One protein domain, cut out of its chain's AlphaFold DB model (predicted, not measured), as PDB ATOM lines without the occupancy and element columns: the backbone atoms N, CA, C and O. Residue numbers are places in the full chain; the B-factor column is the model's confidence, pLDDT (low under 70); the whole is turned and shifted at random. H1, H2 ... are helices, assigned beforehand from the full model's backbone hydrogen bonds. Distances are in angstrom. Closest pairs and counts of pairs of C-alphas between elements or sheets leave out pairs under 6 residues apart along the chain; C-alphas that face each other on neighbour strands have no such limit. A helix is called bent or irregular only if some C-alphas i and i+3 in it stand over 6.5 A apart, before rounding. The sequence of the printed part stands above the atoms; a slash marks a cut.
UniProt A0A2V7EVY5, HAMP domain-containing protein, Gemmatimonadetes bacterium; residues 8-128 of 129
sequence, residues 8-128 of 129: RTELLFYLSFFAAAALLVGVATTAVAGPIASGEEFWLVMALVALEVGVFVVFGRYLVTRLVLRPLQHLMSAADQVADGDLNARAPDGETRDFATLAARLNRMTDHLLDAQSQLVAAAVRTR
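Overview. This is residues 8 to 128 of the 129 residues of the protein "HAMP domain-containing protein" of Gemmatimonadetes bacterium (UniProt A0A2V7EVY5). Picture a long, thin rod whose spine is the bent helix H2, with H1 side by side with its first arm, H2a, as a helical hairpin, and H3 side by side with its second arm, H2b. Between them the link of residues 84 to 96 folds back along the rod, and residues 118 to 128, mostly of H3, stick out at one end. The printed part has 121 residues with three named helices, H1, H2 and H3 in chain order, and no named strand; the class is all helix. The whole is extended, with a radius of gyration of the C-alphas of 26.0 A and spans of 95 by 22 by 11 A.

Along the chain. Look first at H2, residues 42 to 83, assigned as one helix by its hydrogen bonds but bent: C-alphas 67 and 70 are 6.6 A apart. Find C-alpha 42 at (31.608, -6.168, -15.514); from there arm H2a runs 37.4 A to residue 67, and arm H2b covers residues 70 to 83 in 20.0 A. H1, residues 8 to 36, starts at C-alpha 8, (-2.064, -7.867, 4.194), and is 41.6 A long; it is neither bent nor irregular, but only just: C-alphas 32 and 35 are 6.3 A apart. H3, residues 97 to 126, runs 43.4 A to C-alpha 126 at (-52.091, 1.914, 0.587).

Arrangement. The arms H2a and H2b stand at a shallow tilt of 26 degrees. H1 and H2a touch as a hairpin, opposite ways at a shallow tilt of 6 degrees; their closest C-alphas, of Ala 33 and Val 45, are 6.7 A apart. H3 touches H2b with residues 99 to 110 alone, the same way at a shallow tilt of 11 degrees; look at the closest C-alphas, of Leu 75 and Ala 103, 6.8 A apart. H1 and H3 are apart, as are H1 and H2b, and H2a and H3. In H2a, H2b and H3 every O i to N i+4 pair is within hydrogen-bond range; in H1, 23 of 25 are.

Size, cuts and confidence. The two C-alphas farthest apart, of Ser 38 and Arg 128, are 95.4 A from each other. The printed part has no cut; the link from H1 to H2 is tight, and that from H2 to H3 is long, with 13 residues. The mean pLDDT of the printed part is 74.0, and you will find values under 70 at residues 36 to 41 and 87 to 97, among others.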
ATOM      1  N   ARG A   8      -3.333  -8.162   3.531       71.00
ATOM      2  CA  ARG A   8      -2.064  -7.867   4.194       71.00
ATOM      3  C   ARG A   8      -1.141  -9.081   4.233       71.00
ATOM      4  O   ARG A   8       0.046  -8.928   3.998       71.00
ATOM      5  N   THR A   9      -1.670 -10.269   4.513       70.38
ATOM      6  CA  THR A   9      -0.869 -11.496   4.593       70.38
ATOM      7  C   THR A   9      -0.370 -11.923   3.220       70.38
ATOM      8  O   THR A   9       0.795 -12.271   3.104       70.38
ATOM      9  N   GLU A  10      -1.202 -11.845   2.179       73.31
ATOM     10  CA  GLU A  10      -0.760 -12.097   0.802       73.31
ATOM     11  C   GLU A  10       0.271 -11.065   0.348       73.31
ATOM     12  O   GLU A  10       1.316 -11.435  -0.176       73.31
ATOM     13  N   LEU A  11       0.023  -9.777   0.599       75.69
ATOM     14  CA  LEU A  11       0.927  -8.702   0.197       75.69
ATOM     15  C   LEU A  11       2.279  -8.816   0.908       75.69
ATOM     16  O   LEU A  11       3.312  -8.690   0.263       75.69
ATOM     17  N   LEU A  12       2.273  -9.092   2.218       77.12
ATOM     18  CA  LEU A  12       3.490  -9.331   2.994       77.12
ATOM     19  C   LEU A  12       4.190 -10.606   2.542       77.12
ATOM     20  O   LEU A  12       5.403 -10.593   2.405       77.12
ATOM     21  N   PHE A  13       3.454 -11.680   2.262       77.44
ATOM     22  CA  PHE A  13       4.044 -12.917   1.764       77.44
ATOM     23  C   PHE A  13       4.740 -12.702   0.420       77.44
ATOM     24  O   PHE A  13       5.908 -13.052   0.286       77.44
ATOM     25  N   TYR A  14       4.068 -12.074  -0.548       75.56
ATOM     26  CA  TYR A  14       4.675 -11.762  -1.838       75.56
ATOM     27  C   TYR A  14       5.843 -10.793  -1.684       75.56
ATOM     28  O   TYR A  14       6.893 -11.049  -2.255       75.56
ATOM     29  N   LEU A  15       5.715  -9.734  -0.880       76.25
ATOM     30  CA  LEU A  15       6.802  -8.784  -0.639       76.25
ATOM     31  C   LEU A  15       8.011  -9.455   0.024       76.25
ATOM     32  O   LEU A  15       9.138  -9.209  -0.389       76.25
ATOM     33  N   SER A  16       7.797 -10.311   1.023       77.25
ATOM     34  CA  SER A  16       8.859 -11.046   1.714       77.25
ATOM     35  C   SER A  16       9.508 -12.089   0.814       77.25
ATOM     36  O   SER A  16      10.731 -12.157   0.765       77.25
ATOM     37  N   PHE A  17       8.715 -12.867   0.072       78.94
ATOM     38  CA  PHE A  17       9.220 -13.817  -0.921       78.94
ATOM     39  C   PHE A  17      10.084 -13.106  -1.960       78.94
ATOM     40  O   PHE A  17      11.164 -13.560  -2.323       78.94
ATOM     41  N   PHE A  18       9.625 -11.942  -2.393       76.38
ATOM     42  CA  PHE A  18      10.283 -11.143  -3.400       76.38
ATOM     43  C   PHE A  18      11.555 -10.473  -2.888       76.38
ATOM     44  O   PHE A  18      12.592 -10.567  -3.534       76.38
ATOM     45  N   ALA A  19      11.523  -9.876  -1.697       77.81
ATOM     46  CA  ALA A  19      12.706  -9.335  -1.038       77.81
ATOM     47  C   ALA A  19      13.755 -10.428  -0.783       77.81
ATOM     48  O   ALA A  19      14.939 -10.201  -1.011       77.81
ATOM     49  N   ALA A  20      13.322 -11.624  -0.368       79.38
ATOM     50  CA  ALA A  20      14.201 -12.775  -0.202       79.38
ATOM     51  C   ALA A  20      14.814 -13.217  -1.538       79.38
ATOM     52  O   ALA A  20      16.016 -13.463  -1.593       79.38
ATOM     53  N   ALA A  21      14.024 -13.262  -2.616       77.12
ATOM     54  CA  ALA A  21      14.521 -13.560  -3.955       77.12
ATOM     55  C   ALA A  21      15.552 -12.520  -4.414       77.12
ATOM     56  O   ALA A  21      16.638 -12.908  -4.823       77.12
ATOM     57  N   ALA A  22      15.270 -11.221  -4.271       77.88
ATOM     58  CA  ALA A  22      16.214 -10.156  -4.615       77.88
ATOM     59  C   ALA A  22      17.515 -10.227  -3.804       77.88
ATOM     60  O   ALA A  22      18.592 -10.034  -4.361       77.88
ATOM     61  N   LEU A  23      17.433 -10.538  -2.507       82.50
ATOM     62  CA  LEU A  23      18.614 -10.727  -1.663       82.50
ATOM     63  C   LEU A  23      19.443 -11.929  -2.107       82.50
ATOM     64  O   LEU A  23      20.650 -11.799  -2.284       82.50
ATOM     65  N   LEU A  24      18.804 -13.085  -2.298       83.50
ATOM     66  CA  LEU A  24      19.474 -14.312  -2.732       83.50
ATOM     67  C   LEU A  24      20.184 -14.075  -4.065       83.50
ATOM     68  O   LEU A  24      21.346 -14.424  -4.233       83.50
ATOM     69  N   VAL A  25      19.490 -13.418  -4.979       78.69
ATOM     70  CA  VAL A  25      19.986 -13.078  -6.298       78.69
ATOM     71  C   VAL A  25      21.168 -12.101  -6.225       78.69
ATOM     72  O   VAL A  25      22.224 -12.399  -6.770       78.69
ATOM     73  N   GLY A  26      21.070 -11.005  -5.466       78.44
ATOM     74  CA  GLY A  26      22.191 -10.077  -5.277       78.44
ATOM     75  C   GLY A  26      23.421 -10.743  -4.643       78.44
ATOM     76  O   GLY A  26      24.555 -10.460  -5.039       78.44
ATOM     77  N   VAL A  27      23.202 -11.672  -3.704       82.50
ATOM     78  CA  VAL A  27      24.254 -12.504  -3.099       82.50
ATOM     79  C   VAL A  27      24.864 -13.460  -4.123       82.50
ATOM     80  O   VAL A  27      26.083 -13.576  -4.190       82.50
ATOM     81  N   ALA A  28      24.051 -14.122  -4.947       79.50
ATOM     82  CA  ALA A  28      24.533 -15.000  -6.009       79.50
ATOM     83  C   ALA A  28      25.372 -14.214  -7.026       79.50
ATOM     84  O   ALA A  28      26.473 -14.634  -7.372       79.50
ATOM     85  N   THR A  29      24.909 -13.030  -7.423       75.56
ATOM     86  CA  THR A  29      25.616 -12.138  -8.341       75.56
ATOM     87  C   THR A  29      26.959 -11.687  -7.768       75.56
ATOM     88  O   THR A  29      27.961 -11.748  -8.470       75.56
ATOM     89  N   THR A  30      27.038 -11.308  -6.488       75.94
ATOM     90  CA  THR A  30      28.323 -10.948  -5.850       75.94
ATOM     91  C   THR A  30      29.251 -12.147  -5.645       75.94
ATOM     92  O   THR A  30      30.458 -12.019  -5.852       75.94
ATOM     93  N   ALA A  31      28.712 -13.315  -5.288       79.69
ATOM     94  CA  ALA A  31      29.484 -14.546  -5.121       79.69
ATOM     95  C   ALA A  31      30.071 -15.063  -6.443       79.69
ATOM     96  O   ALA A  31      31.158 -15.632  -6.441       79.69
ATOM     97  N   VAL A  32      29.366 -14.854  -7.559       72.88
ATOM     98  CA  VAL A  32      29.821 -15.223  -8.905       72.88
ATOM     99  C   VAL A  32      30.726 -14.143  -9.498       72.88
ATOM    100  O   VAL A  32      31.747 -14.478 -10.072       72.88
ATOM    101  N   ALA A  33      30.431 -12.853  -9.323       70.88
ATOM    102  CA  ALA A  33      31.237 -11.773  -9.900       70.88
ATOM    103  C   ALA A  33      32.610 -11.599  -9.224       70.88
ATOM    104  O   ALA A  33      33.575 -11.213  -9.880       70.88
ATOM    105  N   GLY A  34      32.717 -11.871  -7.918       69.94
ATOM    106  CA  GLY A  34      33.959 -11.685  -7.157       69.94
ATOM    107  C   GLY A  34      35.143 -12.531  -7.654       69.94
ATOM    108  O   GLY A  34      36.218 -11.976  -7.877       69.94
ATOM    109  N   PRO A  35      34.980 -13.853  -7.855       70.12
ATOM    110  CA  PRO A  35      36.053 -14.734  -8.323       70.12
ATOM    111  C   PRO A  35      36.463 -14.533  -9.787       70.12
ATOM    112  O   PRO A  35      37.553 -14.962 -10.160       70.12
ATOM    113  N   ILE A  36      35.603 -13.932 -10.616       64.81
ATOM    114  CA  ILE A  36      35.758 -13.901 -12.079       64.81
ATOM    115  C   ILE A  36      36.121 -12.495 -12.600       64.81
ATOM    116  O   ILE A  36      36.270 -12.281 -13.800       64.81
ATOM    117  N   ALA A  37      36.354 -11.529 -11.699       59.19
ATOM    118  CA  ALA A  37      36.689 -10.140 -12.015       59.19
ATOM    119  C   ALA A  37      38.085  -9.961 -12.663       59.19
ATOM    120  O   ALA A  37      39.004  -9.370 -12.099       59.19
ATOM    121  N   SER A  38      38.213 -10.431 -13.899       65.44
ATOM    122  CA  SER A  38      38.996  -9.801 -14.954       65.44
ATOM    123  C   SER A  38      38.061  -8.814 -15.674       65.44
ATOM    124  O   SER A  38      36.874  -9.087 -15.832       65.44
ATOM    125  N   GLY A  39      38.535  -7.610 -16.013       64.56
ATOM    126  CA  GLY A  39      37.692  -6.425 -16.279       64.56
ATOM    127  C   GLY A  39      36.631  -6.513 -17.394       64.56
ATOM    128  O   GLY A  39      35.851  -5.575 -17.545       64.56
ATOM    129  N   GLU A  40      36.566  -7.606 -18.155       67.56
ATOM    130  CA  GLU A  40      35.628  -7.797 -19.269       67.56
ATOM    131  C   GLU A  40      34.232  -8.274 -18.820       67.56
ATOM    132  O   GLU A  40      33.243  -8.030 -19.512       67.56
ATOM    133  N   GLU A  41      34.100  -8.864 -17.628       68.56
ATOM    134  CA  GLU A  41      32.825  -9.436 -17.161       68.56
ATOM    135  C   GLU A  41      31.901  -8.442 -16.439       68.56
ATOM    136  O   GLU A  41      30.734  -8.739 -16.165       68.56
ATOM    137  N   PHE A  42      32.377  -7.220 -16.187       72.00
ATOM    138  CA  PHE A  42      31.608  -6.168 -15.514       72.00
ATOM    139  C   PHE A  42      30.267  -5.879 -16.208       72.00
ATOM    140  O   PHE A  42      29.233  -5.736 -15.552       72.00
ATOM    141  N   TRP A  43      30.259  -5.840 -17.543       76.56
ATOM    142  CA  TRP A  43      29.048  -5.567 -18.318       76.56
ATOM    143  C   TRP A  43      28.007  -6.684 -18.220       76.56
ATOM    144  O   TRP A  43      26.812  -6.392 -18.187       76.56
ATOM    145  N   LEU A  44      28.439  -7.945 -18.127       76.00
ATOM    146  CA  LEU A  44      27.543  -9.093 -17.951       76.00
ATOM    147  C   LEU A  44      26.872  -9.065 -16.576       76.00
ATOM    148  O   LEU A  44      25.660  -9.250 -16.483       76.00
ATOM    149  N   VAL A  45      27.635  -8.752 -15.528       75.19
ATOM    150  CA  VAL A  45      27.109  -8.587 -14.165       75.19
ATOM    151  C   VAL A  45      26.090  -7.447 -14.113       75.19
ATOM    152  O   VAL A  45      24.993  -7.618 -13.588       75.19
ATOM    153  N   MET A  46      26.403  -6.300 -14.722       77.12
ATOM    154  CA  MET A  46      25.478  -5.164 -14.781       77.12
ATOM    155  C   MET A  46      24.205  -5.477 -15.579       77.12
ATOM    156  O   MET A  46      23.118  -5.058 -15.178       77.12
ATOM    157  N   ALA A  47      24.312  -6.227 -16.678       82.00
ATOM    158  CA  ALA A  47      23.155  -6.663 -17.457       82.00
ATOM    159  C   ALA A  47      22.260  -7.628 -16.664       82.00
ATOM    160  O   ALA A  47      21.035  -7.504 -16.720       82.00
ATOM    161  N   LEU A  48      22.854  -8.543 -15.892       75.75
ATOM    162  CA  LEU A  48      22.126  -9.463 -15.022       75.75
ATOM    163  C   LEU A  48      21.357  -8.702 -13.932       75.75
ATOM    164  O   LEU A  48      20.147  -8.877 -13.804       75.75
ATOM    165  N   VAL A  49      22.016  -7.770 -13.237       77.00
ATOM    166  CA  VAL A  49      21.368  -6.910 -12.230       77.00
ATOM    167  C   VAL A  49      20.241  -6.079 -12.851       77.00
ATOM    168  O   VAL A  49      19.155  -5.966 -12.283       77.00
ATOM    169  N   ALA A  50      20.457  -5.506 -14.037       82.38
ATOM    170  CA  ALA A  50      19.424  -4.738 -14.730       82.38
ATOM    171  C   ALA A  50      18.211  -5.607 -15.105       82.38
ATOM    172  O   ALA A  50      17.069  -5.164 -14.957       82.38
ATOM    173  N   LEU A  51      18.444  -6.847 -15.546       83.69
ATOM    174  CA  LEU A  51      17.386  -7.812 -15.836       83.69
ATOM    175  C   LEU A  51      16.587  -8.147 -14.571       83.69
ATOM    176  O   LEU A  51      15.358  -8.140 -14.605       83.69
ATOM    177  N   GLU A  52      17.266  -8.384 -13.452       75.19
ATOM    178  CA  GLU A  52      16.640  -8.686 -12.163       75.19
ATOM    179  C   GLU A  52      15.756  -7.542 -11.685       75.19
ATOM    180  O   GLU A  52      14.586  -7.758 -11.367       75.19
ATOM    181  N   VAL A  53      16.277  -6.313 -11.709       79.38
ATOM    182  CA  VAL A  53      15.504  -5.110 -11.381       79.38
ATOM    183  C   VAL A  53      14.312  -4.967 -12.329       79.38
ATOM    184  O   VAL A  53      13.208  -4.657 -11.882       79.38
ATOM    185  N   GLY A  54      14.490  -5.243 -13.622       83.12
ATOM    186  CA  GLY A  54      13.412  -5.221 -14.610       83.12
ATOM    187  C   GLY A  54      12.290  -6.210 -14.284       83.12
ATOM    188  O   GLY A  54      11.120  -5.823 -14.224       83.12
ATOM    189  N   VAL A  55      12.638  -7.469 -14.001       80.69
ATOM    190  CA  VAL A  55      11.685  -8.498 -13.553       80.69
ATOM    191  C   VAL A  55      10.993  -8.047 -12.267       80.69
ATOM    192  O   VAL A  55       9.774  -8.189 -12.142       80.69
ATOM    193  N   PHE A  56      11.740  -7.428 -11.350       72.94
ATOM    194  CA  PHE A  56      11.212  -6.938 -10.085       72.94
ATOM    195  C   PHE A  56      10.145  -5.843 -10.296       72.94
ATOM    196  O   PHE A  56       9.029  -5.886  -9.774       72.94
ATOM    197  N   VAL A  57      10.439  -4.861 -11.141       78.31
ATOM    198  CA  VAL A  57       9.512  -3.759 -11.425       78.31
ATOM    199  C   VAL A  57       8.245  -4.265 -12.120       78.31
ATOM    200  O   VAL A  57       7.132  -3.892 -11.732       78.31
ATOM    201  N   VAL A  58       8.385  -5.141 -13.120       81.75
ATOM    202  CA  VAL A  58       7.243  -5.684 -13.872       81.75
ATOM    203  C   VAL A  58       6.352  -6.539 -12.973       81.75
ATOM    204  O   VAL A  58       5.131  -6.360 -12.964       81.75
ATOM    205  N   PHE A  59       6.945  -7.433 -12.181       75.75
ATOM    206  CA  PHE A  59       6.197  -8.325 -11.302       75.75
ATOM    207  C   PHE A  59       5.488  -7.558 -10.179       75.75
ATOM    208  O   PHE A  59       4.301  -7.780  -9.937       75.75
ATOM    209  N   GLY A  60       6.166  -6.586  -9.555       74.50
ATOM    210  CA  GLY A  60       5.561  -5.720  -8.541       74.50
ATOM    211  C   GLY A  60       4.367  -4.933  -9.089       74.50
ATOM    212  O   GLY A  60       3.295  -4.912  -8.478       74.50
ATOM    213  N   ARG A  61       4.501  -4.354 -10.290       76.69
ATOM    214  CA  ARG A  61       3.406  -3.637 -10.963       76.69
ATOM    215  C   ARG A  61       2.220  -4.550 -11.274       76.69
ATOM    216  O   ARG A  61       1.067  -4.150 -11.079       76.69
ATOM    217  N   TYR A  62       2.489  -5.760 -11.759       75.62
ATOM    218  CA  TYR A  62       1.456  -6.754 -12.044       75.62
ATOM    219  C   TYR A  62       0.685  -7.140 -10.777       75.62
ATOM    220  O   TYR A  62      -0.548  -7.141 -10.781       75.62
ATOM    221  N   LEU A  63       1.403  -7.381  -9.676       71.88
ATOM    222  CA  LEU A  63       0.818  -7.758  -8.395       71.88
ATOM    223  C   LEU A  63      -0.118  -6.665  -7.858       71.88
ATOM    224  O   LEU A  63      -1.267  -6.949  -7.532       71.88
ATOM    225  N   VAL A  64       0.329  -5.405  -7.845       71.25
ATOM    226  CA  VAL A  64      -0.484  -4.263  -7.380       71.25
ATOM    227  C   VAL A  64      -1.741  -4.094  -8.232       71.25
ATOM    228  O   VAL A  64      -2.840  -3.898  -7.708       71.25
ATOM    229  N   THR A  65      -1.602  -4.209  -9.553       71.50
ATOM    230  CA  THR A  65      -2.725  -4.014 -10.477       71.50
ATOM    231  C   THR A  65      -3.788  -5.095 -10.289       71.50
ATOM    232  O   THR A  65      -4.984  -4.799 -10.256       71.50
ATOM    233  N   ARG A  66      -3.360  -6.353 -10.140       72.50
ATOM    234  CA  ARG A  66      -4.267  -7.494 -10.026       72.50
ATOM    235  C   ARG A  66      -4.896  -7.615  -8.637       72.50
ATOM    236  O   ARG A  66      -6.094  -7.848  -8.570       72.50
ATOM    237  N   LEU A  67      -4.126  -7.429  -7.561       66.56
ATOM    238  CA  LEU A  67      -4.613  -7.647  -6.191       66.56
ATOM    239  C   LEU A  67      -5.308  -6.426  -5.581       66.56
ATOM    240  O   LEU A  67      -6.117  -6.594  -4.676       66.56
ATOM    241  N   VAL A  68      -4.989  -5.206  -6.023       68.38
ATOM    242  CA  VAL A  68      -5.526  -3.979  -5.407       68.38
ATOM    243  C   VAL A  68      -6.417  -3.225  -6.379       68.38
ATOM    244  O   VAL A  68      -7.565  -2.931  -6.060       68.38
ATOM    245  N   LEU A  69      -5.908  -2.932  -7.575       71.62
ATOM    246  CA  LEU A  69      -6.568  -2.009  -8.500       71.62
ATOM    247  C   LEU A  69      -7.836  -2.610  -9.126       71.62
ATOM    248  O   LEU A  69      -8.872  -1.951  -9.148       71.62
ATOM    249  N   ARG A  70      -7.786  -3.872  -9.573       74.44
ATOM    250  CA  ARG A  70      -8.951  -4.581 -10.136       74.44
ATOM    251  C   ARG A  70     -10.103  -4.763  -9.136       74.44
ATOM    252  O   ARG A  70     -11.222  -4.373  -9.465       74.44
ATOM    253  N   PRO A  71      -9.881  -5.319  -7.926       71.00
ATOM    254  CA  PRO A  71     -10.955  -5.476  -6.944       71.00
ATOM    255  C   PRO A  71     -11.565  -4.136  -6.532       71.00
ATOM    256  O   PRO A  71     -12.778  -4.041  -6.364       71.00
ATOM    257  N   LEU A  72     -10.739  -3.091  -6.422       74.00
ATOM    258  CA  LEU A  72     -11.192  -1.746  -6.084       74.00
ATOM    259  C   LEU A  72     -12.074  -1.147  -7.188       74.00
ATOM    260  O   LEU A  72     -13.122  -0.592  -6.873       74.00
ATOM    261  N   GLN A  73     -11.713  -1.322  -8.462       76.88
ATOM    262  CA  GLN A  73     -12.544  -0.888  -9.592       76.88
ATOM    263  C   GLN A  73     -13.907  -1.587  -9.622       76.88
ATOM    264  O   GLN A  73     -14.912  -0.928  -9.861       76.88
ATOM    265  N   HIS A  74     -13.964  -2.892  -9.338       77.38
ATOM    266  CA  HIS A  74     -15.240  -3.616  -9.262       77.38
ATOM    267  C   HIS A  74     -16.121  -3.141  -8.097       77.38
ATOM    268  O   HIS A  74     -17.342  -3.099  -8.217       77.38
ATOM    269  N   LEU A  75     -15.514  -2.783  -6.963       75.31
ATOM    270  CA  LEU A  75     -16.230  -2.204  -5.826       75.31
ATOM    271  C   LEU A  75     -16.747  -0.795  -6.134       75.31
ATOM    272  O   LEU A  75     -17.891  -0.497  -5.801       75.31
ATOM    273  N   MET A  76     -15.935   0.045  -6.785       78.50
ATOM    274  CA  MET A  76     -16.359   1.373  -7.242       78.50
ATOM    275  C   MET A  76     -17.506   1.273  -8.246       78.50
ATOM    276  O   MET A  76     -18.522   1.922  -8.044       78.50
ATOM    277  N   SER A  77     -17.415   0.399  -9.254       80.12
ATOM    278  CA  SER A  77     -18.485   0.282 -10.251       80.12
ATOM    279  C   SER A  77     -19.794  -0.246  -9.665       80.12
ATOM    280  O   SER A  77     -20.869   0.142 -10.116       80.12
ATOM    281  N   ALA A  78     -19.735  -1.137  -8.669       74.38
ATOM    282  CA  ALA A  78     -20.924  -1.591  -7.957       74.38
ATOM    283  C   ALA A  78     -21.540  -0.462  -7.116       74.38
ATOM    284  O   ALA A  78     -22.756  -0.320  -7.085       74.38
ATOM    285  N   ALA A  79     -20.711   0.358  -6.464       75.31
ATOM    286  CA  ALA A  79     -21.181   1.515  -5.709       75.31
ATOM    287  C   ALA A  79     -21.808   2.588  -6.616       75.31
ATOM    288  O   ALA A  79     -22.867   3.108  -6.271       75.31
ATOM    289  N   ASP A  80     -21.207   2.866  -7.777       81.81
ATOM    290  CA  ASP A  80     -21.737   3.824  -8.756       81.81
ATOM    291  C   ASP A  80     -23.109   3.375  -9.288       81.81
ATOM    292  O   ASP A  80     -24.046   4.164  -9.303       81.81
ATOM    293  N   GLN A  81     -23.287   2.086  -9.609       78.56
ATOM    294  CA  GLN A  81     -24.590   1.547 -10.038       78.56
ATOM    295  C   GLN A  81     -25.675   1.681  -8.958       78.56
ATOM    296  O   GLN A  81     -26.816   2.035  -9.258       78.56
ATOM    297  N   VAL A  82     -25.320   1.438  -7.692       76.38
ATOM    298  CA  VAL A  82     -26.237   1.635  -6.560       76.38
ATOM    299  C   VAL A  82     -26.593   3.118  -6.399       76.38
ATOM    300  O   VAL A  82     -27.749   3.436  -6.117       76.38
ATOM    301  N   ALA A  83     -25.631   4.028  -6.595       74.88
ATOM    302  CA  ALA A  83     -25.855   5.474  -6.541       74.88
ATOM    303  C   ALA A  83     -26.740   5.980  -7.695       74.88
ATOM    304  O   ALA A  83     -27.587   6.843  -7.470       74.88
ATOM    305  N   ASP A  84     -26.612   5.386  -8.883       81.06
ATOM    306  CA  ASP A  84     -27.464   5.650 -10.051       81.06
ATOM    307  C   ASP A  84     -28.884   5.059  -9.912       81.06
ATOM    308  O   ASP A  84     -29.741   5.260 -10.774       81.06
ATOM    309  N   GLY A  85     -29.170   4.371  -8.801       70.38
ATOM    310  CA  GLY A  85     -30.498   3.872  -8.450       70.38
ATOM    311  C   GLY A  85     -30.753   2.413  -8.825       70.38
ATOM    312  O   GLY A  85     -31.845   1.909  -8.547       70.38
ATOM    313  N   ASP A  86     -29.769   1.706  -9.388       74.06
ATOM    314  CA  ASP A  86     -29.847   0.258  -9.579       74.06
ATOM    315  C   ASP A  86     -29.487  -0.477  -8.282       74.06
ATOM    316  O   ASP A  86     -28.367  -0.935  -8.052       74.06
ATOM    317  N   LEU A  87     -30.484  -0.606  -7.408       66.56
ATOM    318  CA  LEU A  87     -30.355  -1.327  -6.141       66.56
ATOM    319  C   LEU A  87     -30.239  -2.854  -6.312       66.56
ATOM    320  O   LEU A  87     -30.048  -3.558  -5.323       66.56
ATOM    321  N   ASN A  88     -30.344  -3.387  -7.536       67.50
ATOM    322  CA  ASN A  88     -30.072  -4.802  -7.797       67.50
ATOM    323  C   ASN A  88     -28.585  -5.068  -8.065       67.50
ATOM    324  O   ASN A  88     -28.162  -6.230  -8.041       67.50
ATOM    325  N   ALA A  89     -27.783  -4.022  -8.290       68.88
ATOM    326  CA  ALA A  89     -26.350  -4.155  -8.473       68.88
ATOM    327  C   ALA A  89     -25.701  -4.722  -7.200       68.88
ATOM    328  O   ALA A  89     -25.802  -4.162  -6.106       68.88
ATOM    329  N   ARG A  90     -25.019  -5.865  -7.342       63.56
ATOM    330  CA  ARG A  90     -24.278  -6.507  -6.251       63.56
ATOM    331  C   ARG A  90     -22.785  -6.456  -6.513       63.56
ATOM    332  O   ARG A  90     -22.322  -6.795  -7.601       63.56
ATOM    333  N   ALA A  91     -22.023  -6.109  -5.479       65.75
ATOM    334  CA  ALA A  91     -20.577  -6.223  -5.529       65.75
ATOM    335  C   ALA A  91     -20.176  -7.710  -5.560       65.75
ATOM    336  O   ALA A  91     -20.645  -8.477  -4.707       65.75
ATOM    337  N   PRO A  92     -19.321  -8.131  -6.510       63.59
ATOM    338  CA  PRO A  92     -18.835  -9.503  -6.584       63.59
ATOM    339  C   PRO A  92     -17.962  -9.852  -5.372       63.59
ATOM    340  O   PRO A  92     -17.276  -8.995  -4.807       63.59
ATOM    341  N   ASP A  93     -17.960 -11.131  -4.987       62.03
ATOM    342  CA  ASP A  93     -17.129 -11.634  -3.894       62.03
ATOM    343  C   ASP A  93     -15.650 -11.327  -4.156       62.03
ATOM    344  O   ASP A  93     -15.042 -11.867  -5.082       62.03
ATOM    345  N   GLY A  94     -15.051 -10.491  -3.304       59.97
ATOM    346  CA  GLY A  94     -13.641 -10.128  -3.419       59.97
ATOM    347  C   GLY A  94     -12.718 -11.353  -3.430       59.97
ATOM    348  O   GLY A  94     -12.937 -12.328  -2.693       59.97
ATOM    349  N   GLU A  95     -11.667 -11.291  -4.255       63.69
ATOM    350  CA  GLU A  95     -10.618 -12.322  -4.322       63.69
ATOM    351  C   GLU A  95      -9.934 -12.493  -2.956       63.69
ATOM    352  O   GLU A  95      -9.631 -13.609  -2.536       63.69
ATOM    353  N   THR A  96      -9.814 -11.399  -2.202       63.25
ATOM    354  CA  THR A  96      -9.200 -11.378  -0.875       63.25
ATOM    355  C   THR A  96     -10.212 -11.133   0.237       63.25
ATOM    356  O   THR A  96     -11.223 -10.461   0.035       63.25
ATOM    357  N   ARG A  97      -9.929 -11.624   1.453       69.19
ATOM    358  CA  ARG A  97     -10.836 -11.513   2.612       69.19
ATOM    359  C   ARG A  97     -11.260 -10.077   2.927       69.19
ATOM    360  O   ARG A  97     -12.415  -9.848   3.281       69.19
ATOM    361  N   ASP A  98     -10.340  -9.124   2.806       70.88
ATOM    362  CA  ASP A  98     -10.600  -7.728   3.164       70.88
ATOM    363  C   ASP A  98     -11.576  -7.085   2.157       70.88
ATOM    364  O   ASP A  98     -12.561  -6.466   2.562       70.88
ATOM    365  N   PHE A  99     -11.396  -7.345   0.856       70.25
ATOM    366  CA  PHE A  99     -12.336  -6.927  -0.191       70.25
ATOM    367  C   PHE A  99     -13.666  -7.687  -0.138       70.25
ATOM    368  O   PHE A  99     -14.713  -7.080  -0.328       70.25
ATOM    369  N   ALA A 100     -13.658  -8.982   0.190       71.81
ATOM    370  CA  ALA A 100     -14.884  -9.752   0.407       71.81
ATOM    371  C   ALA A 100     -15.701  -9.199   1.587       71.81
ATOM    372  O   ALA A 100     -16.920  -9.078   1.505       71.81
ATOM    373  N   THR A 101     -15.029  -8.792   2.669       76.56
ATOM    374  CA  THR A 101     -15.683  -8.145   3.816       76.56
ATOM    375  C   THR A 101     -16.285  -6.796   3.424       76.56
ATOM    376  O   THR A 101     -17.384  -6.466   3.867       76.56
ATOM    377  N   LEU A 102     -15.590  -6.016   2.592       74.75
ATOM    378  CA  LEU A 102     -16.089  -4.729   2.113       74.75
ATOM    379  C   LEU A 102     -17.294  -4.894   1.172       74.75
ATOM    380  O   LEU A 102     -18.304  -4.226   1.374       74.75
ATOM    381  N   ALA A 103     -17.226  -5.831   0.222       74.12
ATOM    382  CA  ALA A 103     -18.333  -6.170  -0.673       74.12
ATOM    383  C   ALA A 103     -19.576  -6.627   0.108       74.12
ATOM    384  O   ALA A 103     -20.681  -6.153  -0.146       74.12
ATOM    385  N   ALA A 104     -19.396  -7.470   1.132       77.81
ATOM    386  CA  ALA A 104     -20.490  -7.901   2.000       77.81
ATOM    387  C   ALA A 104     -21.146  -6.731   2.757       77.81
ATOM    388  O   ALA A 104     -22.366  -6.702   2.910       77.81
ATOM    389  N   ARG A 105     -20.357  -5.751   3.219       79.06
ATOM    390  CA  ARG A 105     -20.890  -4.548   3.881       79.06
ATOM    391  C   ARG A 105     -21.656  -3.649   2.913       79.06
ATOM    392  O   ARG A 105     -22.722  -3.171   3.289       79.06
ATOM    393  N   LEU A 106     -21.139  -3.451   1.699       73.81
ATOM    394  CA  LEU A 106     -21.811  -2.665   0.663       73.81
ATOM    395  C   LEU A 106     -23.157  -3.296   0.293       73.81
ATOM    396  O   LEU A 106     -24.179  -2.630   0.385       73.81
ATOM    397  N   ASN A 107     -23.175  -4.600   0.003       79.25
ATOM    398  CA  ASN A 107     -24.404  -5.322  -0.335       79.25
ATOM    399  C   ASN A 107     -25.452  -5.231   0.785       79.25
ATOM    400  O   ASN A 107     -26.626  -5.019   0.508       79.25
ATOM    401  N   ARG A 108     -25.033  -5.316   2.055       80.56
ATOM    402  CA  ARG A 108     -25.948  -5.167   3.197       80.56
ATOM    403  C   ARG A 108     -26.557  -3.764   3.275       80.56
ATOM    404  O   ARG A 108     -27.717  -3.628   3.645       80.56
ATOM    405  N   MET A 109     -25.794  -2.723   2.938       79.56
ATOM    406  CA  MET A 109     -26.319  -1.358   2.852       79.56
ATOM    407  C   MET A 109     -27.339  -1.229   1.714       79.56
ATOM    408  O   MET A 109     -28.407  -0.664   1.930       79.56
ATOM    409  N   THR A 110     -27.045  -1.796   0.541       75.56
ATOM    410  CA  THR A 110     -27.969  -1.816  -0.601       75.56
ATOM    411  C   THR A 110     -29.267  -2.554  -0.266       75.56
ATOM    412  O   THR A 110     -30.342  -2.029  -0.546       75.56
ATOM    413  N   ASP A 111     -29.189  -3.707   0.410       80.38
ATOM    414  CA  ASP A 111     -30.368  -4.457   0.866       80.38
ATOM    415  C   ASP A 111     -31.247  -3.587   1.797       80.38
ATOM    416  O   ASP A 111     -32.463  -3.517   1.622       80.38
ATOM    417  N   HIS A 112     -30.646  -2.836   2.732       79.50
ATOM    418  CA  HIS A 112     -31.388  -1.909   3.600       79.50
ATOM    419  C   HIS A 112     -32.057  -0.754   2.833       79.50
ATOM    420  O   HIS A 112     -33.159  -0.335   3.195       79.50
ATOM    421  N   LEU A 113     -31.413  -0.233   1.784       75.06
ATOM    422  CA  LEU A 113     -31.989   0.810   0.927       75.06
ATOM    423  C   LEU A 113     -33.163   0.277   0.097       75.06
ATOM    424  O   LEU A 113     -34.182   0.959  -0.028       75.06
ATOM    425  N   LEU A 114     -33.047  -0.947  -0.425       74.06
ATOM    426  CA  LEU A 114     -34.114  -1.615  -1.168       74.06
ATOM    427  C   LEU A 114     -35.337  -1.870  -0.277       74.06
ATOM    428  O   LEU A 114     -36.462  -1.553  -0.669       74.06
ATOM    429  N   ASP A 115     -35.116  -2.352   0.947       78.69
ATOM    430  CA  ASP A 115     -36.180  -2.562   1.929       78.69
ATOM    431  C   ASP A 115     -36.900  -1.251   2.267       78.69
ATOM    432  O   ASP A 115     -38.132  -1.199   2.238       78.69
ATOM    433  N   ALA A 116     -36.161  -0.168   2.521       74.75
ATOM    434  CA  ALA A 116     -36.751   1.140   2.798       74.75
ATOM    435  C   ALA A 116     -37.592   1.658   1.616       74.75
ATOM    436  O   ALA A 116     -38.702   2.157   1.813       74.75
ATOM    437  N   GLN A 117     -37.110   1.489   0.379       73.06
ATOM    438  CA  GLN A 117     -37.849   1.887  -0.819       73.06
ATOM    439  C   GLN A 117     -39.128   1.051  -1.000       73.06
ATOM    440  O   GLN A 117     -40.194   1.600  -1.285       73.06
ATOM    441  N   SER A 118     -39.055  -0.261  -0.753       72.94
ATOM    442  CA  SER A 118     -40.210  -1.163  -0.837       72.94
ATOM    443  C   SER A 118     -41.319  -0.786   0.155       72.94
ATOM    444  O   SER A 118     -42.501  -0.802  -0.196       72.94
ATOM    445  N   GLN A 119     -40.949  -0.360   1.369       74.69
ATOM    446  CA  GLN A 119     -41.894   0.092   2.391       74.69
ATOM    447  C   GLN A 119     -42.580   1.404   1.998       74.69
ATOM    448  O   GLN A 119     -43.785   1.549   2.208       74.69
ATOM    449  N   LEU A 120     -41.851   2.337   1.379       74.06
ATOM    450  CA  LEU A 120     -42.416   3.591   0.873       74.06
ATOM    451  C   LEU A 120     -43.396   3.351  -0.284       74.06
ATOM    452  O   LEU A 120     -44.483   3.930  -0.289       74.06
ATOM    453  N   VAL A 121     -43.064   2.459  -1.222       74.69
ATOM    454  CA  VAL A 121     -43.971   2.066  -2.315       74.69
ATOM    455  C   VAL A 121     -45.220   1.379  -1.758       74.69
ATOM    456  O   VAL A 121     -46.339   1.733  -2.135       74.69
ATOM    457  N   ALA A 122     -45.060   0.449  -0.813       71.06
ATOM    458  CA  ALA A 122     -46.181  -0.231  -0.171       71.06
ATOM    459  C   ALA A 122     -47.097   0.746   0.590       71.06
ATOM    460  O   ALA A 122     -48.322   0.614   0.535       71.06
ATOM    461  N   ALA A 123     -46.525   1.751   1.261       68.19
ATOM    462  CA  ALA A 123     -47.279   2.802   1.938       68.19
ATOM    463  C   ALA A 123     -48.037   3.699   0.945       68.19
ATOM    464  O   ALA A 123     -49.226   3.939   1.144       68.19
ATOM    465  N   ALA A 124     -47.395   4.125  -0.149       68.50
ATOM    466  CA  ALA A 124     -48.002   4.968  -1.184       68.50
ATOM    467  C   ALA A 124     -49.137   4.266  -1.953       68.50
ATOM    468  O   ALA A 124     -50.118   4.900  -2.342       68.50
ATOM    469  N   VAL A 125     -49.043   2.948  -2.151       71.62
ATOM    470  CA  VAL A 125     -50.134   2.142  -2.730       71.62
ATOM    471  C   VAL A 125     -51.317   2.040  -1.762       71.62
ATOM    472  O   VAL A 125     -52.468   1.995  -2.196       71.62
ATOM    473  N   ARG A 126     -51.059   2.038  -0.449       66.62
ATOM    474  CA  ARG A 126     -52.091   1.914   0.587       66.62
ATOM    475  C   ARG A 126     -52.898   3.193   0.797       66.62
ATOM    476  O   ARG A 126     -54.076   3.091   1.100       66.62
ATOM    477  N   THR A 127     -52.298   4.368   0.608       65.31
ATOM    478  CA  THR A 127     -52.992   5.670   0.679       65.31
ATOM    479  C   THR A 127     -53.828   5.998  -0.559       65.31
ATOM    480  O   THR A 127     -54.581   6.967  -0.532       65.31
ATOM    481  N   ARG A 128     -53.708   5.222  -1.645       56.28
ATOM    482  CA  ARG A 128     -54.443   5.435  -2.906       56.28
ATOM    483  C   ARG A 128     -55.698   4.560  -3.066       56.28
ATOM    484  O   ARG A 128     -56.326   4.625  -4.121       56.28
TER     485      ARG A 128